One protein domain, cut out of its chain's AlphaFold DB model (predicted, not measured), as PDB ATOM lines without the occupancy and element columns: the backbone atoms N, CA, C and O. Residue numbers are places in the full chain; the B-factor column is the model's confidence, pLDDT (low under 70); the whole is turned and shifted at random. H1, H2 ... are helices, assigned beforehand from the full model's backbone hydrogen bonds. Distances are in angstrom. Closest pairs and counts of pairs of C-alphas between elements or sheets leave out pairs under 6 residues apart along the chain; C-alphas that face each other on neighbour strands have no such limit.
ATOM      1  N   ALA A   2      35.075  18.652 -44.542       79.06
ATOM      2  CA  ALA A   2      35.182  19.599 -45.658       79.06
ATOM      3  C   ALA A   2      36.655  20.053 -45.757       79.06
ATOM      4  O   ALA A   2      37.274  20.213 -44.702       79.06
ATOM      5  N   PRO A   3      37.239  20.189 -46.960       86.31
ATOM      6  CA  PRO A   3      36.595  20.315 -48.279       86.31
ATOM      7  C   PRO A   3      36.163  19.009 -48.973       86.31
ATOM      8  O   PRO A   3      35.353  19.047 -49.899       86.31
ATOM      9  N   ASP A   4      36.601  17.852 -48.483       90.31
ATOM     10  CA  ASP A   4      36.330  16.529 -49.069       90.31
ATOM     11  C   ASP A   4      34.871  16.047 -49.016       90.31
ATOM     12  O   ASP A   4      34.533  15.005 -49.587       90.31
ATOM     13  N   LEU A   5      33.965  16.792 -48.374       86.75
ATOM     14  CA  LEU A   5      32.536  16.465 -48.361       86.75
ATOM     15  C   LEU A   5      31.973  16.296 -49.785       86.75
ATOM     16  O   LEU A   5      31.055  15.502 -49.984       86.75
ATOM     17  N   SER A   6      32.565  16.970 -50.778       86.69
ATOM     18  CA  SER A   6      32.165  16.873 -52.183       86.69
ATOM     19  C   SER A   6      32.185  15.430 -52.715       86.69
ATOM     20  O   SER A   6      31.329  15.073 -53.523       86.69
ATOM     21  N   TYR A   7      33.082  14.563 -52.220       85.00
ATOM     22  CA  TYR A   7      33.107  13.142 -52.591       85.00
ATOM     23  C   TYR A   7      31.823  12.408 -52.205       85.00
ATOM     24  O   TYR A   7      31.351  11.561 -52.961       85.00
ATOM     25  N   TYR A   8      31.255  12.741 -51.049       86.75
ATOM     26  CA  TYR A   8      30.120  12.030 -50.466       86.75
ATOM     27  C   TYR A   8      28.777  12.456 -51.062       86.75
ATOM     28  O   TYR A   8      27.814  11.696 -50.992       86.75
ATOM     29  N   VAL A   9      28.725  13.635 -51.684       84.75
ATOM     30  CA  VAL A   9      27.530  14.170 -52.358       84.75
ATOM     31  C   VAL A   9      27.620  14.087 -53.886       84.75
ATOM     32  O   VAL A   9      26.818  14.693 -54.587       84.75
ATOM     33  N   GLY A  10      28.601  13.351 -54.421       81.62
ATOM     34  CA  GLY A  10      28.767  13.154 -55.867       81.62
ATOM     35  C   GLY A  10      29.251  14.392 -56.630       81.62
ATOM     36  O   GLY A  10      29.174  14.432 -57.856       81.62
ATOM     37  N   MET A  11      29.763  15.407 -55.928       84.06
ATOM     38  CA  MET A  11      30.306  16.620 -56.534       84.06
ATOM     39  C   MET A  11      31.794  16.424 -56.848       84.06
ATOM     40  O   MET A  11      32.658  16.397 -55.964       84.06
ATOM     41  N   HIS A  12      32.099  16.285 -58.137       84.00
ATOM     42  CA  HIS A  12      33.439  15.985 -58.648       84.00
ATOM     43  C   HIS A  12      33.958  17.081 -59.595       84.00
ATOM     44  O   HIS A  12      33.271  18.056 -59.894       84.00
ATOM     45  N   GLY A  13      35.198  16.929 -60.069       87.12
ATOM     46  CA  GLY A  13      35.790  17.833 -61.060       87.12
ATOM     47  C   GLY A  13      36.027  19.243 -60.515       87.12
ATOM     48  O   GLY A  13      36.564  19.394 -59.417       87.12
ATOM     49  N   ALA A  14      35.620  20.259 -61.284       87.81
ATOM     50  CA  ALA A  14      35.845  21.672 -60.973       87.81
ATOM     51  C   ALA A  14      35.317  22.069 -59.590       87.81
ATOM     52  O   ALA A  14      35.971  22.826 -58.880       87.81
ATOM     53  N   TRP A  15      34.183  21.498 -59.170       87.31
ATOM     54  CA  TRP A  15      33.609  21.800 -57.863       87.31
ATOM     55  C   TRP A  15      34.489  21.321 -56.709       87.31
ATOM     56  O   TRP A  15      34.709  22.047 -55.743       87.31
ATOM     57  N   ARG A  16      35.063  20.117 -56.833       89.06
ATOM     58  CA  ARG A  16      36.016  19.597 -55.846       89.06
ATOM     59  C   ARG A  16      37.238  20.506 -55.768       89.06
ATOM     60  O   ARG A  16      37.634  20.882 -54.671       89.06
ATOM     61  N   THR A  17      37.812  20.871 -56.914       90.94
ATOM     62  CA  THR A  17      38.974  21.770 -56.965       90.94
ATOM     63  C   THR A  17      38.655  23.115 -56.319       90.94
ATOM     64  O   THR A  17      39.444  23.608 -55.524       90.94
ATOM     65  N   PHE A  18      37.473  23.671 -56.590       92.94
ATOM     66  CA  PHE A  18      37.026  24.921 -55.988       92.94
ATOM     67  C   PHE A  18      36.915  24.831 -54.463       92.94
ATOM     68  O   PHE A  18      37.440  25.708 -53.780       92.94
ATOM     69  N   CYS A  19      36.326  23.759 -53.914       92.88
ATOM     70  CA  CYS A  19      36.277  23.536 -52.463       92.88
ATOM     71  C   CYS A  19      37.673  23.512 -51.815       92.88
ATOM     72  O   CYS A  19      37.791  23.875 -50.650       92.88
ATOM     73  N   HIS A  20      38.720  23.146 -52.564       93.81
ATOM     74  CA  HIS A  20      40.113  23.126 -52.100       93.81
ATOM     75  C   HIS A  20      40.862  24.454 -52.330       93.81
ATOM     76  O   HIS A  20      42.088  24.507 -52.293       93.81
ATOM     77  N   THR A  21      40.136  25.546 -52.565       94.00
ATOM     78  CA  THR A  21      40.683  26.908 -52.565       94.00
ATOM     79  C   THR A  21      40.304  27.624 -51.273       94.00
ATOM     80  O   THR A  21      39.293  27.293 -50.654       94.00
ATOM     81  N   LEU A  22      41.051  28.665 -50.891       94.38
ATOM     82  CA  LEU A  22      40.667  29.525 -49.764       94.38
ATOM     83  C   LEU A  22      39.233  30.059 -49.927       94.38
ATOM     84  O   LEU A  22      38.446  30.050 -48.983       94.38
ATOM     85  N   MET A  23      38.875  30.462 -51.148       96.44
ATOM     86  CA  MET A  23      37.545  30.973 -51.471       96.44
ATOM     87  C   MET A  23      36.463  29.901 -51.274       96.44
ATOM     88  O   MET A  23      35.447  30.159 -50.633       96.44
ATOM     89  N   GLY A  24      36.689  28.676 -51.758       95.25
ATOM     90  CA  GLY A  24      35.762  27.560 -51.555       95.25
ATOM     91  C   GLY A  24      35.666  27.110 -50.097       95.25
ATOM     92  O   GLY A  24      34.583  26.735 -49.643       95.25
ATOM     93  N   VAL A  25      36.749  27.213 -49.321       96.06
ATOM     94  CA  VAL A  25      36.700  26.979 -47.873       96.06
ATOM     95  C   VAL A  25      35.768  27.984 -47.200       96.06
ATOM     96  O   VAL A  25      34.877  27.581 -46.455       96.06
ATOM     97  N   LEU A  26      35.923  29.275 -47.495       96.62
ATOM     98  CA  LEU A  26      35.138  30.334 -46.858       96.62
ATOM     99  C   LEU A  26      33.674  30.368 -47.317       96.62
ATOM    100  O   LEU A  26      32.795  30.648 -46.508       96.62
ATOM    101  N   THR A  27      33.399  30.081 -48.592       95.62
ATOM    102  CA  THR A  27      32.057  30.255 -49.189       95.62
ATOM    103  C   THR A  27      31.236  28.979 -49.310       95.62
ATOM    104  O   THR A  27      30.015  29.056 -49.401       95.62
ATOM    105  N   VAL A  28      31.871  27.805 -49.285       93.75
ATOM    106  CA  VAL A  28      31.177  26.511 -49.389       93.75
ATOM    107  C   VAL A  28      31.413  25.681 -48.140       93.75
ATOM    108  O   VAL A  28      30.459  25.313 -47.460       93.75
ATOM    109  N   CYS A  29      32.672  25.405 -47.799       94.50
ATOM    110  CA  CYS A  29      32.989  24.463 -46.724       94.50
ATOM    111  C   CYS A  29      32.515  24.971 -45.363       94.50
ATOM    112  O   CYS A  29      31.837  24.242 -44.643       94.50
ATOM    113  N   LEU A  30      32.834  26.222 -45.030       96.19
ATOM    114  CA  LEU A  30      32.457  26.829 -43.762       96.19
ATOM    115  C   LEU A  30      30.925  26.919 -43.607       96.19
ATOM    116  O   LEU A  30      30.426  26.360 -42.629       96.19
ATOM    117  N   PRO A  31      30.151  27.503 -44.548       95.94
ATOM    118  CA  PRO A  31      28.694  27.543 -44.435       95.94
ATOM    119  C   PRO A  31      28.055  26.158 -44.348       95.94
ATOM    120  O   PRO A  31      27.164  25.956 -43.529       95.94
ATOM    121  N   VAL A  32      28.528  25.183 -45.133       94.94
ATOM    122  CA  VAL A  32      27.989  23.816 -45.089       94.94
ATOM    123  C   VAL A  32      28.294  23.141 -43.751       94.94
ATOM    124  O   VAL A  32      27.404  22.525 -43.170       94.94
ATOM    125  N   CYS A  33      29.510  23.273 -43.216       95.31
ATOM    126  CA  CYS A  33      29.847  22.728 -41.900       95.31
ATOM    127  C   CYS A  33      29.034  23.381 -40.772       95.31
ATOM    128  O   CYS A  33      28.561  22.672 -39.885       95.31
ATOM    129  N   LEU A  34      28.836  24.703 -40.816       95.50
ATOM    130  CA  LEU A  34      28.006  25.420 -39.843       95.50
ATOM    131  C   LEU A  34      26.532  25.019 -39.945       95.50
ATOM    132  O   LEU A  34      25.899  24.794 -38.917       95.50
ATOM    133  N   LEU A  35      26.006  24.871 -41.164       95.25
ATOM    134  CA  LEU A  35      24.650  24.380 -41.397       95.25
ATOM    135  C   LEU A  35      24.482  22.972 -40.826       95.25
ATOM    136  O   LEU A  35      23.557  22.735 -40.061       95.25
ATOM    137  N   LEU A  36      25.387  22.041 -41.137       93.94
ATOM    138  CA  LEU A  36      25.330  20.684 -40.588       93.94
ATOM    139  C   LEU A  36      25.357  20.697 -39.055       93.94
ATOM    140  O   LEU A  36      24.558  20.001 -38.430       93.94
ATOM    141  N   LEU A  37      26.219  21.520 -38.453       93.69
ATOM    142  CA  LEU A  37      26.275  21.681 -37.004       93.69
ATOM    143  C   LEU A  37      24.954  22.226 -36.433       93.69
ATOM    144  O   LEU A  37      24.455  21.674 -35.456       93.69
ATOM    145  N   ASP A  38      24.365  23.259 -37.042       93.44
ATOM    146  CA  ASP A  38      23.065  23.819 -36.640       93.44
ATOM    147  C   ASP A  38      21.950  22.762 -36.710       93.44
ATOM    148  O   ASP A  38      21.241  22.546 -35.725       93.44
ATOM    149  N   LEU A  39      21.841  22.026 -37.822       94.00
ATOM    150  CA  LEU A  39      20.837  20.967 -37.982       94.00
ATOM    151  C   LEU A  39      21.022  19.857 -36.932       94.00
ATOM    152  O   LEU A  39      20.040  19.382 -36.352       94.00
ATOM    153  N   MET A  40      22.268  19.472 -36.636       93.88
ATOM    154  CA  MET A  40      22.570  18.481 -35.600       93.88
ATOM    155  C   MET A  40      22.172  18.964 -34.198       93.88
ATOM    156  O   MET A  40      21.620  18.186 -33.420       93.88
ATOM    157  N   GLN A  41      22.391  20.243 -33.881       92.62
ATOM    158  CA  GLN A  41      22.015  20.835 -32.591       92.62
ATOM    159  C   GLN A  41      20.504  21.075 -32.444       92.62
ATOM    160  O   GLN A  41      19.986  21.023 -31.328       92.62
ATOM    161  N   ARG A  42      19.776  21.302 -33.547       92.81
ATOM    162  CA  ARG A  42      18.307  21.447 -33.542       92.81
ATOM    163  C   ARG A  42      17.578  20.123 -33.370       92.81
ATOM    164  O   ARG A  42      16.527  20.075 -32.732       92.81
ATOM    165  N   TRP A  43      18.128  19.043 -33.922       94.94
ATOM    166  CA  TRP A  43      17.490  17.726 -33.914       94.94
ATOM    167  C   TRP A  43      18.349  16.619 -33.281       94.94
ATOM    168  O   TRP A  43      18.435  15.518 -33.826       94.94
ATOM    169  N   PRO A  44      18.928  16.830 -32.084       94.50
ATOM    170  CA  PRO A  44      19.845  15.869 -31.483       94.50
ATOM    171  C   PRO A  44      19.125  14.576 -31.114       94.50
ATOM    172  O   PRO A  44      19.673  13.495 -31.298       94.50
ATOM    173  N   ARG A  45      17.870  14.652 -30.648       93.94
ATOM    174  CA  ARG A  45      17.076  13.474 -30.271       93.94
ATOM    175  C   ARG A  45      16.799  12.537 -31.449       93.94
ATOM    176  O   ARG A  45      17.252  11.393 -31.375       93.94
ATOM    177  N   PRO A  46      16.140  12.980 -32.540       94.50
ATOM    178  CA  PRO A  46      15.894  12.107 -33.680       94.50
ATOM    179  C   PRO A  46      17.185  11.660 -34.362       94.50
ATOM    180  O   PRO A  46      17.190  10.564 -34.888       94.50
ATOM    181  N   LEU A  47      18.284  12.426 -34.335       95.06
ATOM    182  CA  LEU A  47      19.548  12.011 -34.966       95.06
ATOM    183  C   LEU A  47      20.357  10.995 -34.150       95.06
ATOM    184  O   LEU A  47      21.305  10.417 -34.666       95.06
ATOM    185  N   THR A  48      20.008  10.762 -32.886       95.06
ATOM    186  CA  THR A  48      20.770   9.864 -31.998       95.06
ATOM    187  C   THR A  48      19.938   8.718 -31.437       95.06
ATOM    188  O   THR A  48      20.489   7.854 -30.764       95.06
ATOM    189  N   VAL A  49      18.628   8.666 -31.710       94.75
ATOM    190  CA  VAL A  49      17.707   7.684 -31.105       94.75
ATOM    191  C   VAL A  49      18.069   6.226 -31.414       94.75
ATOM    192  O   VAL A  49      17.825   5.348 -30.595       94.75
ATOM    193  N   LEU A  50      18.687   5.955 -32.570       95.19
ATOM    194  CA  LEU A  50      19.145   4.609 -32.933       95.19
ATOM    195  C   LEU A  50      20.507   4.237 -32.333       95.19
ATOM    196  O   LEU A  50      20.897   3.072 -32.407       95.19
ATOM    197  N   LEU A  51      21.239   5.192 -31.752       93.50
ATOM    198  CA  LEU A  51      22.525   4.909 -31.120       93.50
ATOM    199  C   LEU A  51      22.301   4.194 -29.775       93.50
ATOM    200  O   LEU A  51      21.450   4.615 -28.984       93.50
ATOM    201  N   PRO A  52      23.056   3.127 -29.471       91.62
ATOM    202  CA  PRO A  52      23.024   2.523 -28.145       91.62
ATOM    203  C   PRO A  52      23.704   3.437 -27.117       91.62
ATOM    204  O   PRO A  52      24.502   4.313 -27.467       91.62
ATOM    205  N   GLU A  53      23.393   3.239 -25.838       90.75
ATOM    206  CA  GLU A  53      24.206   3.827 -24.771       90.75
ATOM    207  C   GLU A  53      25.580   3.138 -24.710       90.75
ATOM    208  O   GLU A  53      25.680   1.958 -25.058       90.75
ATOM    209  N   PRO A  54      26.655   3.853 -24.330       92.75
ATOM    210  CA  PRO A  54      26.702   5.259 -23.887       92.75
ATOM    211  C   PRO A  54      26.817   6.287 -25.035       92.75
ATOM    212  O   PRO A  54      26.942   7.491 -24.805       92.75
ATOM    213  N   HIS A  55      26.837   5.835 -26.294       92.94
ATOM    214  CA  HIS A  55      27.128   6.680 -27.458       92.94
ATOM    215  C   HIS A  55      26.040   7.722 -27.719       92.94
ATOM    216  O   HIS A  55      26.347   8.861 -28.072       92.94
ATOM    217  N   ARG A  56      24.772   7.356 -27.505       92.75
ATOM    218  CA  ARG A  56      23.643   8.288 -27.593       92.75
ATOM    219  C   ARG A  56      23.786   9.440 -26.605       92.75
ATOM    220  O   ARG A  56      23.697  10.593 -27.024       92.75
ATOM    221  N   SER A  57      24.037   9.146 -25.329       92.06
ATOM    222  CA  SER A  57      24.228  10.178 -24.308       92.06
ATOM    223  C   SER A  57      25.451  11.050 -24.578       92.06
ATOM    224  O   SER A  57      25.344  12.273 -24.481       92.06
ATOM    225  N   ALA A  70      26.683  30.472 -26.032       72.62
ATOM    226  CA  ALA A  70      26.227  30.351 -27.426       72.62
ATOM    227  C   ALA A  70      27.094  31.108 -28.459       72.62
ATOM    228  O   ALA A  70      27.485  30.520 -29.466       72.62
ATOM    229  N   VAL A  71      27.453  32.375 -28.210       76.25
ATOM    230  CA  VAL A  71      28.270  33.178 -29.149       76.25
ATOM    231  C   VAL A  71      29.709  32.664 -29.221       76.25
ATOM    232  O   VAL A  71      30.229  32.418 -30.310       76.25
ATOM    233  N   ALA A  72      30.334  32.431 -28.062       84.88
ATOM    234  CA  ALA A  72      31.688  31.886 -27.985       84.88
ATOM    235  C   ALA A  72      31.788  30.525 -28.695       84.88
ATOM    236  O   ALA A  72      32.775  30.246 -29.367       84.88
ATOM    237  N   ARG A  73      30.738  29.700 -28.624       84.44
ATOM    238  CA  ARG A  73      30.680  28.398 -29.296       84.44
ATOM    239  C   ARG A  73      30.684  28.501 -30.811       84.44
ATOM    240  O   ARG A  73      31.400  27.738 -31.448       84.44
ATOM    241  N   TRP A  74      29.913  29.415 -31.394       89.81
ATOM    242  CA  TRP A  74      29.927  29.601 -32.846       89.81
ATOM    243  C   TRP A  74      31.273  30.142 -33.326       89.81
ATOM    244  O   TRP A  74      31.785  29.659 -34.331       89.81
ATOM    245  N   ALA A  75      31.903  31.045 -32.568       92.31
ATOM    246  CA  ALA A  75      33.265  31.492 -32.856       92.31
ATOM    247  C   ALA A  75      34.272  30.328 -32.801       92.31
ATOM    248  O   ALA A  75      35.048  30.139 -33.735       92.31
ATOM    249  N   VAL A  76      34.214  29.493 -31.758       92.56
ATOM    250  CA  VAL A  76      35.050  28.285 -31.642       92.56
ATOM    251  C   VAL A  76      34.776  27.304 -32.784       92.56
ATOM    252  O   VAL A  76      35.723  26.739 -33.326       92.56
ATOM    253  N   ALA A  77      33.519  27.116 -33.191       93.19
ATOM    254  CA  ALA A  77      33.160  26.250 -34.311       93.19
ATOM    255  C   ALA A  77      33.752  26.767 -35.628       93.19
ATOM    256  O   ALA A  77      34.388  25.996 -36.345       93.19
ATOM    257  N   VAL A  78      33.618  28.066 -35.916       95.94
ATOM    258  CA  VAL A  78      34.227  28.709 -37.091       95.94
ATOM    259  C   VAL A  78      35.742  28.517 -37.078       95.94
ATOM    260  O   VAL A  78      36.293  28.010 -38.051       95.94
ATOM    261  N   LEU A  79      36.413  28.847 -35.969       96.00
ATOM    262  CA  LEU A  79      37.865  28.688 -35.841       96.00
ATOM    263  C   LEU A  79      38.299  27.228 -36.014       96.00
ATOM    264  O   LEU A  79      39.271  26.961 -36.711       96.00
ATOM    265  N   SER A  80      37.556  26.281 -35.439       94.75
ATOM    266  CA  SER A  80      37.848  24.847 -35.559       94.75
ATOM    267  C   SER A  80      37.675  24.347 -36.993       94.75
ATOM    268  O   SER A  80      38.513  23.592 -37.483       94.75
ATOM    269  N   ILE A  81      36.616  24.782 -37.688       95.56
ATOM    270  CA  ILE A  81      36.371  24.435 -39.094       95.56
ATOM    271  C   ILE A  81      37.480  25.008 -39.979       95.56
ATOM    272  O   ILE A  81      38.026  24.286 -40.809       95.56
ATOM    273  N   LEU A  82      37.838  26.282 -39.789       96.56
ATOM    274  CA  LEU A  82      38.888  26.937 -40.568       96.56
ATOM    275  C   LEU A  82      40.261  26.318 -40.310       96.56
ATOM    276  O   LEU A  82      40.988  26.055 -41.263       96.56
ATOM    277  N   LEU A  83      40.600  26.028 -39.052       96.19
ATOM    278  CA  LEU A  83      41.851  25.359 -38.700       96.19
ATOM    279  C   LEU A  83      41.906  23.940 -39.284       96.19
ATOM    280  O   LEU A  83      42.923  23.544 -39.851       96.19
ATOM    281  N   GLY A  84      40.804  23.191 -39.201       94.56
ATOM    282  CA  GLY A  84      40.684  21.868 -39.812       94.56
ATOM    283  C   GLY A  84      40.837  21.909 -41.334       94.56
ATOM    284  O   GLY A  84      41.589  21.120 -41.896       94.56
ATOM    285  N   ALA A  85      40.189  22.863 -42.006       95.62
ATOM    286  CA  ALA A  85      40.313  23.036 -43.451       95.62
ATOM    287  C   ALA A  85      41.726  23.483 -43.857       95.62
ATOM    288  O   ALA A  85      42.290  22.936 -44.797       95.62
ATOM    289  N   ALA A  86      42.335  24.428 -43.137       94.69
ATOM    290  CA  ALA A  86      43.684  24.907 -43.426       94.69
ATOM    291  C   ALA A  86      44.736  23.802 -43.256       94.69
ATOM    292  O   ALA A  86      45.587  23.622 -44.124       94.69
ATOM    293  N   THR A  87      44.655  23.029 -42.168       94.38
ATOM    294  CA  THR A  87      45.553  21.883 -41.941       94.38
ATOM    295  C   THR A  87      45.344  20.782 -42.978       94.38
ATOM    296  O   THR A  87      46.327  20.215 -43.448       94.38
ATOM    297  N   HIS A  88      44.101  20.531 -43.398       93.25
ATOM    298  CA  HIS A  88      43.788  19.618 -44.497       93.25
ATOM    299  C   HIS A  88      44.422  20.070 -45.819       93.25
ATOM    300  O   HIS A  88      45.177  19.307 -46.410       93.25
ATOM    301  N   LEU A  89      44.198  21.322 -46.243       93.00
ATOM    302  CA  LEU A  89      44.774  21.863 -47.482       93.00
ATOM    303  C   LEU A  89      46.303  21.848 -47.466       93.00
ATOM    304  O   LEU A  89      46.929  21.505 -48.465       93.00
ATOM    305  N   LEU A  90      46.911  22.198 -46.329       92.12
ATOM    306  CA  LEU A  90      48.359  22.131 -46.165       92.12
ATOM    307  C   LEU A  90      48.863  20.691 -46.313       92.12
ATOM    308  O   LEU A  90      49.860  20.459 -46.990       92.12
ATOM    309  N   TRP A  91      48.177  19.724 -45.702       93.38
ATOM    310  CA  TRP A  91      48.557  18.315 -45.774       93.38
ATOM    311  C   TRP A  91      48.330  17.704 -47.163       93.38
ATOM    312  O   TRP A  91      49.098  16.840 -47.598       93.38
ATOM    313  N   ASP A  92      47.331  18.187 -47.901       91.19
ATOM    314  CA  ASP A  92      47.085  17.785 -49.286       91.19
ATOM    315  C   ASP A  92      48.254  18.112 -50.202       91.19
ATOM    316  O   ASP A  92      48.571  17.298 -51.067       91.19
ATOM    317  N   LEU A  93      48.951  19.231 -49.975       89.75
ATOM    318  CA  LEU A  93      50.147  19.572 -50.748       89.75
ATOM    319  C   LEU A  93      51.180  18.435 -50.692       89.75
ATOM    320  O   LEU A  93      51.725  18.052 -51.722       89.75
ATOM    321  N   PHE A  94      51.396  17.835 -49.517       91.12
ATOM    322  CA  PHE A  94      52.384  16.767 -49.321       91.12
ATOM    323  C   PHE A  94      51.904  15.379 -49.757       91.12
ATOM    324  O   PHE A  94      52.723  14.508 -50.050       91.12
ATOM    325  N   THR A  95      50.594  15.141 -49.774       91.38
ATOM    326  CA  THR A  95      50.014  13.809 -50.025       91.38
ATOM    327  C   THR A  95      49.494  13.629 -51.449       91.38
ATOM    328  O   THR A  95      49.468  12.510 -51.970       91.38
ATOM    329  N   HIS A  96      49.161  14.732 -52.116       86.56
ATOM    330  CA  HIS A  96      48.759  14.792 -53.512       86.56
ATOM    331  C   HIS A  96      49.827  15.566 -54.291       86.56
ATOM    332  O   HIS A  96      49.721  16.784 -54.418       86.56
TER     333      HIS A  96
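AT A GLANCE: This is residues 2 to 57 and 70 to 96 of the 224 residues of an uncharacterized protein of Pelomonas sp. Root1444 (UniProt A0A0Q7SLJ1). Two long helices, H3 and H5, cross as a lopsided X; H2 sits at H3's first end with H1 beside it, H4 near its last. Residues 8 to 14 and 50 to 55 stick out. The printed part has 83 residues, five named helices, H1 to H5 in order, and no named strand: all helix, loose, radius of gyration of the C-alphas 15.0 A, spans 40 by 30 by 22 A.

IN THESE COORDINATES: H1 is residues 5 to 8, from C-alpha 5 at (32.536, 16.465, -48.361); H2 14 to 19; H3 22 to 42, 28.8 A, with a kink of 28 degrees near 29; H4 44 to 48; H5 70 to 95, 36.7 A, to C-alpha 95 at (50.014, 13.809, -50.025).

HOW THE PARTS SIT: H1 touches H2 (C-alphas Ser 6 and Arg 16 closest, 6.0 A). H2 and H3 touch only at the corner (Phe 18 and Gly 24, 5.3 A). Residues 25 to 34 of H3 touch 77 to 85 of H5 (Leu 30 and Ile 81, 6.5 A), opposite ways at a steep tilt of 46 degrees. H4 is close to H3 but not clearly touching (Met 40 and Leu 47, 7.2 A). O i to N i+4 pairs are within hydrogen-bond range throughout H2 and H4, 15 of 17 in H3, 21 of 22 in H5; H1 is too short for one.

THE WHOLE: Ala 14 and Glu 53 have the farthest C-alphas, 42.0 A. Residues 58 to 69 are cut out, a 20.5 A gap between C-alphas 57 and 70. The links printed whole are tight. No printed residue is under pLDDT 70.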